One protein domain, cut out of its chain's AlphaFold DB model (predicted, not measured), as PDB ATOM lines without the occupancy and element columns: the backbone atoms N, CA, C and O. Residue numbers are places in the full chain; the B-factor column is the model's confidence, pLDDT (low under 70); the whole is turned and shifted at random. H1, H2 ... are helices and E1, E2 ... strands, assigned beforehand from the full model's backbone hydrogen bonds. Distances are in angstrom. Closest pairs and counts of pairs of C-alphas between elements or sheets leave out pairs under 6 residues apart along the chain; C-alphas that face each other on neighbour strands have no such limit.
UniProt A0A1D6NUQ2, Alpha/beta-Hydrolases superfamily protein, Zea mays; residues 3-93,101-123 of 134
ATOM      1  N   PHE A   3     -33.719  39.908 -40.699       91.17
ATOM      2  CA  PHE A   3     -34.320  38.672 -41.218       91.17
ATOM      3  C   PHE A   3     -33.855  37.500 -40.358       91.17
ATOM      4  O   PHE A   3     -32.657  37.393 -40.092       91.17
ATOM      5  N   GLY A   4     -34.792  36.689 -39.861       91.32
ATOM      6  CA  GLY A   4     -34.484  35.492 -39.070       91.32
ATOM      7  C   GLY A   4     -33.718  35.767 -37.781       91.32
ATOM      8  O   GLY A   4     -33.001  34.909 -37.275       91.32
ATOM      9  N   GLN A   5     -33.804  36.993 -37.265       93.00
ATOM     10  CA  GLN A   5     -33.020  37.410 -36.114       93.00
ATOM     11  C   GLN A   5     -33.432  36.614 -34.861       93.00
ATOM     12  O   GLN A   5     -34.620  36.567 -34.545       93.00
ATOM     13  N   PRO A   6     -32.479  36.041 -34.106       92.89
ATOM     14  CA  PRO A   6     -32.777  35.413 -32.826       92.89
ATOM     15  C   PRO A   6     -33.178  36.451 -31.763       92.89
ATOM     16  O   PRO A   6     -32.943  37.655 -31.902       92.89
ATOM     17  N   ARG A   7     -33.725  35.984 -30.641       91.29
ATOM     18  CA  ARG A   7     -33.867  36.796 -29.427       91.29
ATOM     19  C   ARG A   7     -32.471  37.154 -28.901       91.29
ATOM     20  O   ARG A   7     -31.575  36.316 -28.858       91.29
ATOM     21  N   ILE A   8     -32.265  38.407 -28.500       91.42
ATOM     22  CA  ILE A   8     -30.920  38.904 -28.135       91.42
ATOM     23  C   ILE A   8     -30.863  39.446 -26.708       91.42
ATOM     24  O   ILE A   8     -29.807  39.392 -26.080       91.42
ATOM     25  N   GLY A   9     -31.984  39.910 -26.154       91.38
ATOM     26  CA  GLY A   9     -31.995  40.557 -24.848       91.38
ATOM     27  C   GLY A   9     -33.166  40.165 -23.964       91.38
ATOM     28  O   GLY A   9     -34.134  39.553 -24.406       91.38
ATOM     29  N   ASN A  10     -33.040  40.532 -22.692       91.70
ATOM     30  CA  ASN A  10     -34.086  40.417 -21.682       91.70
ATOM     31  C   ASN A  10     -35.125  41.555 -21.830       91.70
ATOM     32  O   ASN A  10     -34.932  42.447 -22.663       91.70
ATOM     33  N   PRO A  11     -36.194  41.603 -21.013       91.39
ATOM     34  CA  PRO A  11     -37.203  42.664 -21.098       91.39
ATOM     35  C   PRO A  11     -36.638  44.090 -21.037       91.39
ATOM     36  O   PRO A  11     -37.082  44.963 -21.779       91.39
ATOM     37  N   ALA A  12     -35.624  44.336 -20.197       93.07
ATOM     38  CA  ALA A  12     -35.002  45.656 -20.080       93.07
ATOM     39  C   ALA A  12     -34.313  46.093 -21.386       93.07
ATOM     40  O   ALA A  12     -34.421  47.251 -21.790       93.07
ATOM     41  N   PHE A  13     -33.649  45.158 -22.072       93.55
ATOM     42  CA  PHE A  13     -33.088  45.407 -23.397       93.55
ATOM     43  C   PHE A  13     -34.181  45.729 -24.419       93.55
ATOM     44  O   PHE A  13     -34.023  46.687 -25.171       93.55
ATOM     45  N   VAL A  14     -35.290  44.977 -24.432       91.36
ATOM     46  CA  VAL A  14     -36.395  45.193 -25.386       91.36
ATOM     47  C   VAL A  14     -36.959  46.609 -25.278       91.36
ATOM     48  O   VAL A  14     -37.120  47.279 -26.299       91.36
ATOM     49  N   VAL A  15     -37.191  47.091 -24.053       92.33
ATOM     50  CA  VAL A  15     -37.682  48.457 -23.803       92.33
ATOM     51  C   VAL A  15     -36.681  49.494 -24.314       92.33
ATOM     52  O   VAL A  15     -37.025  50.340 -25.137       92.33
ATOM     53  N   CYS A  16     -35.418  49.383 -23.896       94.29
ATOM     54  CA  CYS A  16     -34.370  50.330 -24.277       94.29
ATOM     55  C   CYS A  16     -34.115  50.350 -25.797       94.29
ATOM     56  O   CYS A  16     -33.830  51.399 -26.378       94.29
ATOM     57  N   PHE A  17     -34.232  49.197 -26.458       93.51
ATOM     58  CA  PHE A  17     -34.119  49.080 -27.907       93.51
ATOM     59  C   PHE A  17     -35.300  49.756 -28.618       93.51
ATOM     60  O   PHE A  17     -35.091  50.527 -29.555       93.51
ATOM     61  N   GLY A  18     -36.531  49.508 -28.157       91.28
ATOM     62  CA  GLY A  18     -37.747  50.104 -28.714       91.28
ATOM     63  C   GLY A  18     -37.760  51.632 -28.635       91.28
ATOM     64  O   GLY A  18     -38.211  52.288 -29.571       91.28
ATOM     65  N   GLU A  19     -37.197  52.204 -27.569       94.48
ATOM     66  CA  GLU A  19     -37.043  53.657 -27.415       94.48
ATOM     67  C   GLU A  19     -36.013  54.251 -28.387       94.48
ATOM     68  O   GLU A  19     -36.230  55.325 -28.950       94.48
ATOM     69  N   GLN A  20     -34.898  53.552 -28.615       94.81
ATOM     70  CA  GLN A  20     -33.814  54.045 -29.472       94.81
ATOM     71  C   GLN A  20     -34.110  53.888 -30.967       94.81
ATOM     72  O   GLN A  20     -33.745  54.750 -31.769       94.81
ATOM     73  N   VAL A  21     -34.756  52.788 -31.362       91.93
ATOM     74  CA  VAL A  21     -35.003  52.444 -32.770       91.93
ATOM     75  C   VAL A  21     -36.440  51.937 -32.994       91.93
ATOM     76  O   VAL A  21     -36.645  50.809 -33.459       91.93
ATOM     77  N   PRO A  22     -37.466  52.784 -32.764       88.57
ATOM     78  CA  PRO A  22     -38.884  52.386 -32.750       88.57
ATOM     79  C   PRO A  22     -39.423  51.894 -34.100       88.57
ATOM     80  O   PRO A  22     -40.479  51.277 -34.171       88.57
ATOM     81  N   ARG A  23     -38.709  52.174 -35.197       89.23
ATOM     82  CA  ARG A  23     -39.085  51.769 -36.562       89.23
ATOM     83  C   ARG A  23     -38.395  50.485 -37.020       89.23
ATOM     84  O   ARG A  23     -38.322  50.214 -38.218       89.23
ATOM     85  N   THR A  24     -37.829  49.722 -36.092       87.50
ATOM     86  CA  THR A  24     -37.225  48.434 -36.428       87.50
ATOM     87  C   THR A  24     -38.320  47.430 -36.776       87.50
ATOM     88  O   THR A  24     -39.336  47.339 -36.091       87.50
ATOM     89  N   ILE A  25     -38.089  46.681 -37.850       87.21
ATOM     90  CA  ILE A  25     -38.919  45.563 -38.298       87.21
ATOM     91  C   ILE A  25     -38.052  44.310 -38.244       87.21
ATOM     92  O   ILE A  25     -36.920  44.339 -38.749       87.21
ATOM     93  N   HIS A  26     -38.588  43.250 -37.653       89.10
ATOM     94  CA  HIS A  26     -37.987  41.923 -37.605       89.10
ATOM     95  C   HIS A  26     -38.865  40.975 -38.418       89.10
ATOM     96  O   HIS A  26     -40.037  40.795 -38.114       89.10
ATOM     97  N   VAL A  27     -38.301  40.422 -39.488       89.26
ATOM     98  CA  VAL A  27     -39.001  39.503 -40.384       89.26
ATOM     99  C   VAL A  27     -38.654  38.065 -40.011       89.26
ATOM    100  O   VAL A  27     -37.475  37.696 -39.976       89.26
ATOM    101  N   THR A  28     -39.676  37.258 -39.752       90.88
ATOM    102  CA  THR A  28     -39.596  35.807 -39.541       90.88
ATOM    103  C   THR A  28     -40.223  35.096 -40.741       90.88
ATOM    104  O   THR A  28     -40.991  35.698 -41.490       90.88
ATOM    105  N   HIS A  29     -39.848  33.843 -40.993       90.20
ATOM    106  CA  HIS A  29     -40.360  33.081 -42.132       90.20
ATOM    107  C   HIS A  29     -40.731  31.676 -41.680       90.20
ATOM    108  O   HIS A  29     -39.890  30.965 -41.136       90.20
ATOM    109  N   GLN A  30     -41.989  31.289 -41.874       88.09
ATOM    110  CA  GLN A  30     -42.471  29.941 -41.584       88.09
ATOM    111  C   GLN A  30     -42.031  29.400 -40.233       88.09
ATOM    112  O   GLN A  30     -42.238  30.051 -39.206       88.09
ATOM    113  N   ASN A  31     -41.461  28.199 -40.229       90.71
ATOM    114  CA  ASN A  31     -40.978  27.509 -39.057       90.71
ATOM    115  C   ASN A  31     -39.466  27.728 -38.899       90.71
ATOM    116  O   ASN A  31     -38.773  26.811 -38.451       90.71
ATOM    117  N   ASP A  32     -38.951  28.916 -39.237       91.41
ATOM    118  CA  ASP A  32     -37.555  29.302 -39.010       91.41
ATOM    119  C   ASP A  32     -37.168  29.076 -37.540       91.41
ATOM    120  O   ASP A  32     -37.692  29.693 -36.606       91.41
ATOM    121  N   ILE A  33     -36.227  28.153 -37.335       91.80
ATOM    122  CA  ILE A  33     -35.735  27.801 -36.005       91.80
ATOM    123  C   ILE A  33     -34.924  28.931 -35.363       91.80
ATOM    124  O   ILE A  33     -34.985  29.100 -34.147       91.80
ATOM    125  N   VAL A  34     -34.182  29.722 -36.141       92.81
ATOM    126  CA  VAL A  34     -33.243  30.728 -35.623       92.81
ATOM    127  C   VAL A  34     -33.988  31.865 -34.941       92.81
ATOM    128  O   VAL A  34     -33.612  32.263 -33.839       92.81
ATOM    129  N   ALA A  35     -35.097  32.318 -35.530       90.73
ATOM    130  CA  ALA A  35     -35.952  33.337 -34.929       90.73
ATOM    131  C   ALA A  35     -36.505  32.917 -33.554       90.73
ATOM    132  O   ALA A  35     -36.797  33.766 -32.713       90.73
ATOM    133  N   GLN A  36     -36.615  31.610 -33.295       88.72
ATOM    134  CA  GLN A  36     -37.110  31.058 -32.033       88.72
ATOM    135  C   GLN A  36     -36.012  30.793 -30.998       88.72
ATOM    136  O   GLN A  36     -36.313  30.336 -29.889       88.72
ATOM    137  N   LEU A  37     -34.753  31.088 -31.319       91.17
ATOM    138  CA  LEU A  37     -33.623  30.907 -30.419       91.17
ATOM    139  C   LEU A  37     -33.170  32.236 -29.803       91.17
ATOM    140  O   LEU A  37     -33.330  33.281 -30.421       91.17
ATOM    141  N   PRO A  38     -32.557  32.207 -28.610       91.26
ATOM    142  CA  PRO A  38     -32.662  31.134 -27.627       91.26
ATOM    143  C   PRO A  38     -34.120  30.963 -27.144       91.26
ATOM    144  O   PRO A  38     -34.921  31.897 -27.262       91.26
ATOM    145  N   PRO A  39     -34.485  29.782 -26.608       88.51
ATOM    146  CA  PRO A  39     -35.848  29.500 -26.173       88.51
ATOM    147  C   PRO A  39     -36.362  30.498 -25.136       88.51
ATOM    148  O   PRO A  39     -35.621  30.955 -24.264       88.51
ATOM    149  N   TYR A  40     -37.656  30.792 -25.206       87.99
ATOM    150  CA  TYR A  40     -38.349  31.553 -24.180       87.99
ATOM    151  C   TYR A  40     -38.777  30.633 -23.035       87.99
ATOM    152  O   TYR A  40     -39.525  29.675 -23.241       87.99
ATOM    153  N   TYR A  41     -38.336  30.940 -21.819       88.56
ATOM    154  CA  TYR A  41     -38.727  30.202 -20.622       88.56
ATOM    155  C   TYR A  41     -39.800  30.969 -19.856       88.56
ATOM    156  O   TYR A  41     -39.501  31.942 -19.166       88.56
ATOM    157  N   TYR A  42     -41.044  30.490 -19.920       86.68
ATOM    158  CA  TYR A  42     -42.183  31.135 -19.258       86.68
ATOM    159  C   TYR A  42     -41.971  31.340 -17.746       86.68
ATOM    160  O   TYR A  42     -42.293  32.395 -17.213       86.68
ATOM    161  N   TYR A  43     -41.353  30.372 -17.061       91.16
ATOM    162  CA  TYR A  43     -41.056  30.451 -15.622       91.16
ATOM    163  C   TYR A  43     -39.958  31.461 -15.254       91.16
ATOM    164  O   TYR A  43     -39.764  31.751 -14.078       91.16
ATOM    165  N   LEU A  44     -39.227  31.974 -16.244       89.45
ATOM    166  CA  LEU A  44     -38.150  32.948 -16.091       89.45
ATOM    167  C   LEU A  44     -38.439  34.189 -16.943       89.45
ATOM    168  O   LEU A  44     -37.507  34.788 -17.465       89.45
ATOM    169  N   SER A  45     -39.710  34.564 -17.121       84.95
ATOM    170  CA  SER A  45     -40.131  35.633 -18.041       84.95
ATOM    171  C   SER A  45     -39.355  36.947 -17.867       84.95
ATOM    172  O   SER A  45     -39.029  37.591 -18.855       84.95
ATOM    173  N   GLU A  46     -38.975  37.327 -16.646       87.19
ATOM    174  CA  GLU A  46     -38.192  38.547 -16.378       87.19
ATOM    175  C   GLU A  46     -36.699  38.437 -16.748       87.19
ATOM    176  O   GLU A  46     -36.012  39.445 -16.915       87.19
ATOM    177  N   TRP A  47     -36.194  37.213 -16.893       85.53
ATOM    178  CA  TRP A  47     -34.768  36.899 -17.049       85.53
ATOM    179  C   TRP A  47     -34.438  36.210 -18.375       85.53
ATOM    180  O   TRP A  47     -33.273  36.135 -18.760       85.53
ATOM    181  N   THR A  48     -35.450  35.687 -19.066       90.07
ATOM    182  CA  THR A  48     -35.319  35.017 -20.358       90.07
ATOM    183  C   THR A  48     -35.181  36.030 -21.489       90.07
ATOM    184  O   THR A  48     -35.405  37.227 -21.321       90.07
ATOM    185  N   TYR A  49     -34.818  35.533 -22.664       91.31
ATOM    186  CA  TYR A  49     -34.746  36.320 -23.882       91.31
ATOM    187  C   TYR A  49     -36.135  36.590 -24.456       91.31
ATOM    188  O   TYR A  49     -36.973  35.689 -24.487       91.31
ATOM    189  N   HIS A  50     -36.345  37.804 -24.956       89.10
ATOM    190  CA  HIS A  50     -37.587  38.254 -25.583       89.10
ATOM    191  C   HIS A  50     -37.349  38.652 -27.032       89.10
ATOM    192  O   HIS A  50     -36.253  39.079 -27.414       89.10
ATOM    193  N   HIS A  51     -38.397  38.509 -27.836       85.19
ATOM    194  CA  HIS A  51     -38.453  39.177 -29.126       85.19
ATOM    195  C   HIS A  51     -38.513  40.690 -28.924       85.19
ATOM    196  O   HIS A  51     -38.945  41.192 -27.886       85.19
ATOM    197  N   PHE A  52     -37.997  41.416 -29.904       80.85
ATOM    198  CA  PHE A  52     -37.950  42.866 -29.898       80.85
ATOM    199  C   PHE A  52     -38.123  43.366 -31.324       80.85
ATOM    200  O   PHE A  52     -37.810  42.647 -32.270       80.85
ATOM    201  N   ALA A  53     -38.549  44.623 -31.454       80.44
ATOM    202  CA  ALA A  53     -39.042  45.201 -32.702       80.44
ATOM    203  C   ALA A  53     -40.402  44.630 -33.142       80.44
ATOM    204  O   ALA A  53     -40.893  43.648 -32.597       80.44
ATOM    205  N   ARG A  54     -41.035  45.293 -34.113       84.40
ATOM    206  CA  ARG A  54     -42.298  44.820 -34.688       84.40
ATOM    207  C   ARG A  54     -42.029  43.572 -35.526       84.40
ATOM    208  O   ARG A  54     -41.279  43.670 -36.503       84.40
ATOM    209  N   GLU A  55     -42.641  42.451 -35.154       84.67
ATOM    210  CA  GLU A  55     -42.544  41.207 -35.914       84.67
ATOM    211  C   GLU A  55     -43.431  41.249 -37.163       84.67
ATOM    212  O   GLU A  55     -44.521  41.828 -37.183       84.67
ATOM    213  N   VAL A  56     -42.898  40.667 -38.227       87.12
ATOM    214  CA  VAL A  56     -43.537  40.477 -39.517       87.12
ATOM    215  C   VAL A  56     -43.319  39.017 -39.884       87.12
ATOM    216  O   VAL A  56     -42.205  38.634 -40.250       87.12
ATOM    217  N   TRP A  57     -44.364  38.210 -39.759       87.50
ATOM    218  CA  TRP A  57     -44.298  36.783 -40.033       87.50
ATOM    219  C   TRP A  57     -44.670  36.512 -41.487       87.50
ATOM    220  O   TRP A  57     -45.792  36.773 -41.918       87.50
ATOM    221  N   LEU A  58     -43.696  36.034 -42.263       87.17
ATOM    222  CA  LEU A  58     -43.891  35.621 -43.645       87.17
ATOM    223  C   LEU A  58     -44.309  34.166 -43.700       87.17
ATOM    224  O   LEU A  58     -43.534  33.290 -43.305       87.17
ATOM    225  N   HIS A  59     -45.472  33.922 -44.292       85.45
ATOM    226  CA  HIS A  59     -45.898  32.577 -44.594       85.45
ATOM    227  C   HIS A  59     -46.503  32.400 -45.973       85.45
ATOM    228  O   HIS A  59     -47.227  33.239 -46.488       85.45
ATOM    229  N   GLU A  60     -46.214  31.274 -46.599       78.82
ATOM    230  CA  GLU A  60     -46.881  30.850 -47.815       78.82
ATOM    231  C   GLU A  60     -48.328  30.446 -47.513       78.82
ATOM    232  O   GLU A  60     -48.631  29.713 -46.566       78.82
ATOM    233  N   SER A  61     -49.227  30.938 -48.352       71.15
ATOM    234  CA  SER A  61     -50.599  30.472 -48.496       71.15
ATOM    235  C   SER A  61     -50.794  29.940 -49.915       71.15
ATOM    236  O   SER A  61     -49.941  30.117 -50.784       71.15
ATOM    237  N   ILE A  62     -51.950  29.329 -50.176       68.97
ATOM    238  CA  ILE A  62     -52.328  28.863 -51.520       68.97
ATOM    239  C   ILE A  62     -52.266  30.007 -52.552       68.97
ATOM    240  O   ILE A  62     -51.978  29.770 -53.723       68.97
ATOM    241  N   ASP A  63     -52.509  31.241 -52.110       65.28
ATOM    242  CA  ASP A  63     -52.698  32.398 -52.980       65.28
ATOM    243  C   ASP A  63     -51.416  33.244 -53.146       65.28
ATOM    244  O   ASP A  63     -51.296  34.015 -54.100       65.28
ATOM    245  N   GLY A  64     -50.426  33.076 -52.266       69.49
ATOM    246  CA  GLY A  64     -49.185  33.855 -52.251       69.49
ATOM    247  C   GLY A  64     -48.569  33.953 -50.856       69.49
ATOM    248  O   GLY A  64     -48.991  33.251 -49.934       69.49
ATOM    249  N   ASN A  65     -47.592  34.847 -50.682       70.71
ATOM    250  CA  ASN A  65     -46.982  35.068 -49.371       70.71
ATOM    251  C   ASN A  65     -47.864  36.012 -48.561       70.71
ATOM    252  O   ASN A  65     -48.118  37.142 -48.966       70.71
ATOM    253  N   VAL A  66     -48.308  35.551 -47.408       74.85
ATOM    254  CA  VAL A  66     -49.025  36.318 -46.404       74.85
ATOM    255  C   VAL A  66     -48.018  36.844 -45.393       74.85
ATOM    256  O   VAL A  66     -47.018  36.203 -45.071       74.85
ATOM    257  N   VAL A  67     -48.261  38.066 -44.956       77.85
ATOM    258  CA  VAL A  67     -47.429  38.813 -44.035       77.85
ATOM    259  C   VAL A  67     -48.312  39.187 -42.854       77.85
ATOM    260  O   VAL A  67     -49.086  40.146 -42.928       77.85
ATOM    261  N   ASP A  68     -48.177  38.457 -41.758       76.57
ATOM    262  CA  ASP A  68     -48.906  38.757 -40.533       76.57
ATOM    263  C   ASP A  68     -48.079  39.697 -39.664       76.57
ATOM    264  O   ASP A  68     -46.868  39.536 -39.500       76.57
ATOM    265  N   THR A  69     -48.732  40.712 -39.102       69.86
ATOM    266  CA  THR A  69     -48.070  41.667 -38.193       69.86
ATOM    267  C   THR A  69     -48.379  41.402 -36.722       69.86
ATOM    268  O   THR A  69     -47.948  42.162 -35.854       69.86
ATOM    269  N   ASN A  70     -49.114  40.324 -36.448       62.96
ATOM    270  CA  ASN A  70     -49.429  39.870 -35.103       62.96
ATOM    271  C   ASN A  70     -48.341  38.921 -34.602       62.96
ATOM    272  O   ASN A  70     -47.863  38.068 -35.350       62.96
ATOM    273  N   GLU A  71     -47.997  39.047 -33.319       58.60
ATOM    274  CA  GLU A  71     -47.066  38.148 -32.634       58.60
ATOM    275  C   GLU A  71     -47.608  36.716 -32.682       58.60
ATOM    276  O   GLU A  71     -48.488  36.320 -31.912       58.60
ATOM    277  N   THR A  72     -47.108  35.937 -33.635       61.79
ATOM    278  CA  THR A  72     -47.523  34.560 -33.865       61.79
ATOM    279  C   THR A  72     -46.463  33.646 -33.276       61.79
ATOM    280  O   THR A  72     -45.322  33.578 -33.727       61.79
ATOM    281  N   TRP A  73     -46.829  32.924 -32.216       67.08
ATOM    282  CA  TRP A  73     -45.965  31.888 -31.660       67.08
ATOM    283  C   TRP A  73     -45.919  30.696 -32.612       67.08
ATOM    284  O   TRP A  73     -46.792  29.829 -32.583       67.08
ATOM    285  N   VAL A  74     -44.878  30.646 -33.439       74.86
ATOM    286  CA  VAL A  74     -44.631  29.536 -34.362       74.86
ATOM    287  C   VAL A  74     -43.511  28.658 -33.825       74.86
ATOM    288  O   VAL A  74     -42.431  29.129 -33.472       74.86
ATOM    289  N   TYR A  75     -43.762  27.352 -33.752       76.88
ATOM    290  CA  TYR A  75     -42.734  26.396 -33.355       76.88
ATOM    291  C   TYR A  75     -41.712  26.242 -34.490       76.88
ATOM    292  O   TYR A  75     -42.027  25.706 -35.556       76.88
ATOM    293  N   GLY A  76     -40.501  26.753 -34.269       79.47
ATOM    294  CA  GLY A  76     -39.418  26.739 -35.248       79.47
ATOM    295  C   GLY A  76     -38.740  25.370 -35.327       79.47
ATOM    296  O   GLY A  76     -38.287  24.840 -34.312       79.47
ATOM    297  N   MET A  77     -38.668  24.794 -36.525       88.00
ATOM    298  CA  MET A  77     -38.091  23.465 -36.786       88.00
ATOM    299  C   MET A  77     -37.262  23.389 -38.072       88.00
ATOM    300  O   MET A  77     -36.651  22.355 -38.338       88.00
ATOM    301  N   SER A  78     -37.236  24.450 -38.877       90.97
ATOM    302  CA  SER A  78     -36.647  24.443 -40.209       90.97
ATOM    303  C   SER A  78     -35.476  25.413 -40.283       90.97
ATOM    304  O   SER A  78     -35.608  26.604 -40.017       90.97
ATOM    305  N   VAL A  79     -34.308  24.894 -40.663       90.23
ATOM    306  CA  VAL A  79     -33.171  25.726 -41.089       90.23
ATOM    307  C   VAL A  79     -33.372  26.196 -42.530       90.23
ATOM    308  O   VAL A  79     -32.870  27.248 -42.891       90.23
ATOM    309  N   ALA A  80     -34.117  25.448 -43.351       90.48
ATOM    310  CA  ALA A  80     -34.392  25.844 -44.731       90.48
ATOM    311  C   ALA A  80     -35.221  27.135 -44.781       90.48
ATOM    312  O   ALA A  80     -34.902  28.032 -45.555       90.48
ATOM    313  N   ASP A  81     -36.199  27.269 -43.882       90.40
ATOM    314  CA  ASP A  81     -37.059  28.452 -43.798       90.40
ATOM    315  C   ASP A  81     -36.259  29.700 -43.387       90.40
ATOM    316  O   ASP A  81     -36.607  30.806 -43.780       90.40
ATOM    317  N   HIS A  82     -35.141  29.528 -42.671       91.65
ATOM    318  CA  HIS A  82     -34.212  30.612 -42.331       91.65
ATOM    319  C   HIS A  82     -33.445  31.163 -43.540       91.65
ATOM    320  O   HIS A  82     -32.835  32.228 -43.470       91.65
ATOM    321  N   LEU A  83     -33.397  30.421 -44.643       88.96
ATOM    322  CA  LEU A  83     -32.628  30.813 -45.816       88.96
ATOM    323  C   LEU A  83     -33.483  31.540 -46.843       88.96
ATOM    324  O   LEU A  83     -32.927  31.954 -47.848       88.96
ATOM    325  N   GLU A  84     -34.789  31.709 -46.640       87.04
ATOM    326  CA  GLU A  84     -35.683  32.282 -47.647       87.04
ATOM    327  C   GLU A  84     -36.547  33.407 -47.075       87.04
ATOM    328  O   GLU A  84     -37.206  33.249 -46.058       87.04
ATOM    329  N   TYR A  85     -36.556  34.561 -47.747       86.69
ATOM    330  CA  TYR A  85     -37.428  35.687 -47.402       86.69
ATOM    331  C   TYR A  85     -37.882  36.386 -48.678       86.69
ATOM    332  O   TYR A  85     -37.060  36.749 -49.519       86.69
ATOM    333  N   TYR A  86     -39.191  36.608 -48.827       79.48
ATOM    334  CA  TYR A  86     -39.778  37.273 -50.001       79.48
ATOM    335  C   TYR A  86     -39.341  36.659 -51.351       79.48
ATOM    336  O   TYR A  86     -39.087  37.389 -52.308       79.48
ATOM    337  N   SER A  87     -39.255  35.324 -51.435       76.13
ATOM    338  CA  SER A  87     -38.728  34.562 -52.590       76.13
ATOM    339  C   SER A  87     -37.232  34.761 -52.898       76.13
ATOM    340  O   SER A  87     -36.781  34.441 -54.001       76.13
ATOM    341  N   PHE A  88     -36.446  35.312 -51.970       77.28
ATOM    342  CA  PHE A  88     -34.995  35.430 -52.107       77.28
ATOM    343  C   PHE A  88     -34.283  34.515 -51.124       77.28
ATOM    344  O   PHE A  88     -34.562  34.546 -49.925       77.28
ATOM    345  N   THR A  89     -33.306  33.756 -51.623       81.80
ATOM    346  CA  THR A  89     -32.461  32.924 -50.768       81.80
ATOM    347  C   THR A  89     -31.294  33.735 -50.192       81.80
ATOM    348  O   THR A  89     -30.495  34.296 -50.942       81.80
ATOM    349  N   LEU A  90     -31.162  33.767 -48.868       81.80
ATOM    350  CA  LEU A  90     -30.093  34.420 -48.115       81.80
ATOM    351  C   LEU A  90     -29.169  33.353 -47.501       81.80
ATOM    352  O   LEU A  90     -29.535  32.688 -46.540       81.80
ATOM    353  N   HIS A  91     -27.962  33.179 -48.041       78.78
ATOM    354  CA  HIS A  91     -26.944  32.265 -47.500       78.78
ATOM    355  C   HIS A  91     -25.530  32.756 -47.847       78.78
ATOM    356  O   HIS A  91     -25.349  33.573 -48.750       78.78
ATOM    357  N   ALA A  92     -24.520  32.309 -47.094       73.40
ATOM    358  CA  ALA A  92     -23.157  32.854 -47.158       73.40
ATOM    359  C   ALA A  92     -22.185  32.053 -48.053       73.40
ATOM    360  O   ALA A  92     -21.051  32.477 -48.272       73.40
ATOM    361  N   ASP A  93     -22.590  30.880 -48.533       62.58
ATOM    362  CA  ASP A  93     -21.715  29.822 -49.052       62.58
ATOM    363  C   ASP A  93     -21.533  29.807 -50.580       62.58
ATOM    364  O   ASP A  93     -20.721  29.043 -51.114       62.58
ATOM    365  N   MET A 101     -29.181  39.882 -55.945       53.63
ATOM    366  CA  MET A 101     -30.193  39.974 -56.987       53.63
ATOM    367  C   MET A 101     -31.397  40.674 -56.366       53.63
ATOM    368  O   MET A 101     -32.297  40.028 -55.852       53.63
ATOM    369  N   ILE A 102     -31.398  42.006 -56.353       54.52
ATOM    370  CA  ILE A 102     -32.614  42.765 -56.068       54.52
ATOM    371  C   ILE A 102     -33.450  42.656 -57.339       54.52
ATOM    372  O   ILE A 102     -33.247  43.410 -58.293       54.52
ATOM    373  N   GLY A 103     -34.351  41.670 -57.385       51.53
ATOM    374  CA  GLY A 103     -35.430  41.698 -58.367       51.53
ATOM    375  C   GLY A 103     -36.133  43.048 -58.246       51.53
ATOM    376  O   GLY A 103     -36.293  43.560 -57.135       51.53
ATOM    377  N   THR A 104     -36.507  43.678 -59.361       50.33
ATOM    378  CA  THR A 104     -37.343  44.881 -59.277       50.33
ATOM    379  C   THR A 104     -38.560  44.510 -58.433       50.33
ATOM    380  O   THR A 104     -39.209  43.506 -58.712       50.33
ATOM    381  N   ALA A 105     -38.821  45.255 -57.354       49.50
ATOM    382  CA  ALA A 105     -39.806  44.887 -56.326       49.50
ATOM    383  C   ALA A 105     -41.204  44.558 -56.896       49.50
ATOM    384  O   ALA A 105     -41.975  43.841 -56.274       49.50
ATOM    385  N   ASN A 106     -41.475  45.014 -58.121       46.42
ATOM    386  CA  ASN A 106     -42.700  44.784 -58.876       46.42
ATOM    387  C   ASN A 106     -42.702  43.518 -59.759       46.42
ATOM    388  O   ASN A 106     -43.664  43.330 -60.484       46.42
ATOM    389  N   GLN A 107     -41.654  42.685 -59.806       51.73
ATOM    390  CA  GLN A 107     -41.630  41.497 -60.685       51.73
ATOM    391  C   GLN A 107     -42.013  40.192 -59.987       51.73
ATOM    392  O   GLN A 107     -42.480  39.266 -60.647       51.73
ATOM    393  N   VAL A 108     -41.811  40.090 -58.672       59.43
ATOM    394  CA  VAL A 108     -42.099  38.848 -57.939       59.43
ATOM    395  C   VAL A 108     -43.521  38.856 -57.387       59.43
ATOM    396  O   VAL A 108     -44.225  37.859 -57.538       59.43
ATOM    397  N   TYR A 109     -43.953  39.992 -56.835       63.85
ATOM    398  CA  TYR A 109     -45.308  40.218 -56.341       63.85
ATOM    399  C   TYR A 109     -45.882  41.452 -57.036       63.85
ATOM    400  O   TYR A 109     -45.360  42.555 -56.894       63.85
ATOM    401  N   ASN A 110     -46.924  41.251 -57.838       62.36
ATOM    402  CA  ASN A 110     -47.552  42.311 -58.629       62.36
ATOM    403  C   ASN A 110     -48.720  42.973 -57.888       62.36
ATOM    404  O   ASN A 110     -49.168  44.044 -58.297       62.36
ATOM    405  N   TYR A 111     -49.219  42.347 -56.815       67.39
ATOM    406  CA  TYR A 111     -50.383  42.828 -56.077       67.39
ATOM    407  C   TYR A 111     -50.183  42.693 -54.573       67.39
ATOM    408  O   TYR A 111     -49.671  41.687 -54.086       67.39
ATOM    409  N   ILE A 112     -50.613  43.728 -53.858       71.08
ATOM    410  CA  ILE A 112     -50.630  43.792 -52.400       71.08
ATOM    411  C   ILE A 112     -52.094  43.903 -51.994       71.08
ATOM    412  O   ILE A 112     -52.796  44.797 -52.472       71.08
ATOM    413  N   HIS A 113     -52.555  42.992 -51.146       74.85
ATOM    414  CA  HIS A 113     -53.923  42.977 -50.643       74.85
ATOM    415  C   HIS A 113     -53.900  42.923 -49.117       74.85
ATOM    416  O   HIS A 113     -53.259  42.046 -48.552       74.85
ATOM    417  N   GLU A 114     -54.580  43.846 -48.443       76.56
ATOM    418  CA  GLU A 114     -54.663  43.844 -46.979       76.56
ATOM    419  C   GLU A 114     -55.993  43.234 -46.524       76.56
ATOM    420  O   GLU A 114     -57.059  43.660 -46.971       76.56
ATOM    421  N   VAL A 115     -55.938  42.241 -45.633       74.01
ATOM    422  CA  VAL A 115     -57.117  41.594 -45.033       74.01
ATOM    423  C   VAL A 115     -56.868  41.417 -43.546       74.01
ATOM    424  O   VAL A 115     -55.906  40.764 -43.159       74.01
ATOM    425  N   ASP A 116     -57.733  41.997 -42.713       75.89
ATOM    426  CA  ASP A 116     -57.747  41.779 -41.259       75.89
ATOM    427  C   ASP A 116     -56.370  41.949 -40.568       75.89
ATOM    428  O   ASP A 116     -55.955  41.149 -39.737       75.89
ATOM    429  N   GLY A 117     -55.610  42.984 -40.957       69.50
ATOM    430  CA  GLY A 117     -54.279  43.286 -40.396       69.50
ATOM    431  C   GLY A 117     -53.106  42.496 -40.997       69.50
ATOM    432  O   GLY A 117     -51.957  42.699 -40.587       69.50
ATOM    433  N   SER A 118     -53.391  41.653 -41.988       65.20
ATOM    434  CA  SER A 118     -52.426  40.835 -42.726       65.20
ATOM    435  C   SER A 118     -52.208  41.421 -44.121       65.20
ATOM    436  O   SER A 118     -53.164  41.839 -44.778       65.20
ATOM    437  N   ILE A 119     -50.959  41.464 -44.589       73.22
ATOM    438  CA  ILE A 119     -50.601  41.944 -45.930       73.22
ATOM    439  C   ILE A 119     -50.300  40.730 -46.812       73.22
ATOM    440  O   ILE A 119     -49.349  39.999 -46.580       73.22
ATOM    441  N   ILE A 120     -51.083  40.513 -47.859       69.15
ATOM    442  CA  ILE A 120     -50.895  39.410 -48.803       69.15
ATOM    443  C   ILE A 120     -50.161  39.939 -50.036       69.15
ATOM    444  O   ILE A 120     -50.650  40.825 -50.740       69.15
ATOM    445  N   LEU A 121     -48.984  39.382 -50.298       72.07
ATOM    446  CA  LEU A 121     -48.176  39.616 -51.485       72.07
ATOM    447  C   LEU A 121     -48.493  38.531 -52.521       72.07
ATOM    448  O   LEU A 121     -48.105  37.367 -52.385       72.07
ATOM    449  N   LEU A 122     -49.194  38.920 -53.584       63.32
ATOM    450  CA  LEU A 122     -49.627  38.021 -54.651       63.32
ATOM    451  C   LEU A 122     -48.729  38.168 -55.883       63.32
ATOM    452  O   LEU A 122     -48.458  39.273 -56.368       63.32
ATOM    453  N   ARG A 123     -48.305  37.033 -56.446       64.35
ATOM    454  CA  ARG A 123     -47.565  36.991 -57.719       64.35
ATOM    455  C   ARG A 123     -48.477  37.236 -58.928       64.35
ATOM    456  O   ARG A 123     -48.052  37.872 -59.893       64.35
TER     457      ARG A 123
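This is residues 3 to 93 and 101 to 123 of the 134 residues of the protein "Alpha/beta-Hydrolases superfamily protein" of Zea mays (UniProt A0A1D6NUQ2). There is little regular structure here: a strongly twisted five-strand sheet runs through a largely looped body, with H1 and the loop of residues 30 to 53 toward one end and H2 toward the other. Of 114 printed residues, 42 are in named elements, in order H1, E1, E2, E3, H2, E4, E5, class mixed. The mixed sheet runs E1 E2 E3 E5 E4. The whole is compact, radius of gyration of the C-alphas 15.2 A, spans 44 by 32 by 25 A.

Start at E1, residues 25 to 29, parallel to E2, residues 54 to 61; N 28 and O 56, 2.9 A apart, are within hydrogen-bond range, as are the pairs named next. E2 and E3, residues 64 to 68, form a hairpin: N 59 and O 66, 2.9 A. E5, residues 118 to 122, is antiparallel to E3: N 67 and O 119, 2.7 A. E5 and E4, residues 111 to 115, form a hairpin: N 113 and O 120, 2.9 A. H1, residues 11 to 20, and H2, residues 105 to 108, are not on the sheet. Every O i to N i+4 pair in H1 is within range; H2 is too short for one.

Find C-alpha 11 at (-37.203, 42.664, -21.098); H1 runs 14.5 A from there. E2, 21.6 A long, begins at (-42.298, 44.820, -34.688).

Residues 94 to 100 are not printed; C-alphas 93 and 101 are 15.4 A apart. The link from E1 to E2 is long, 24 residues. The pLDDT is under 70 in 25 residues, among them 101 to 111.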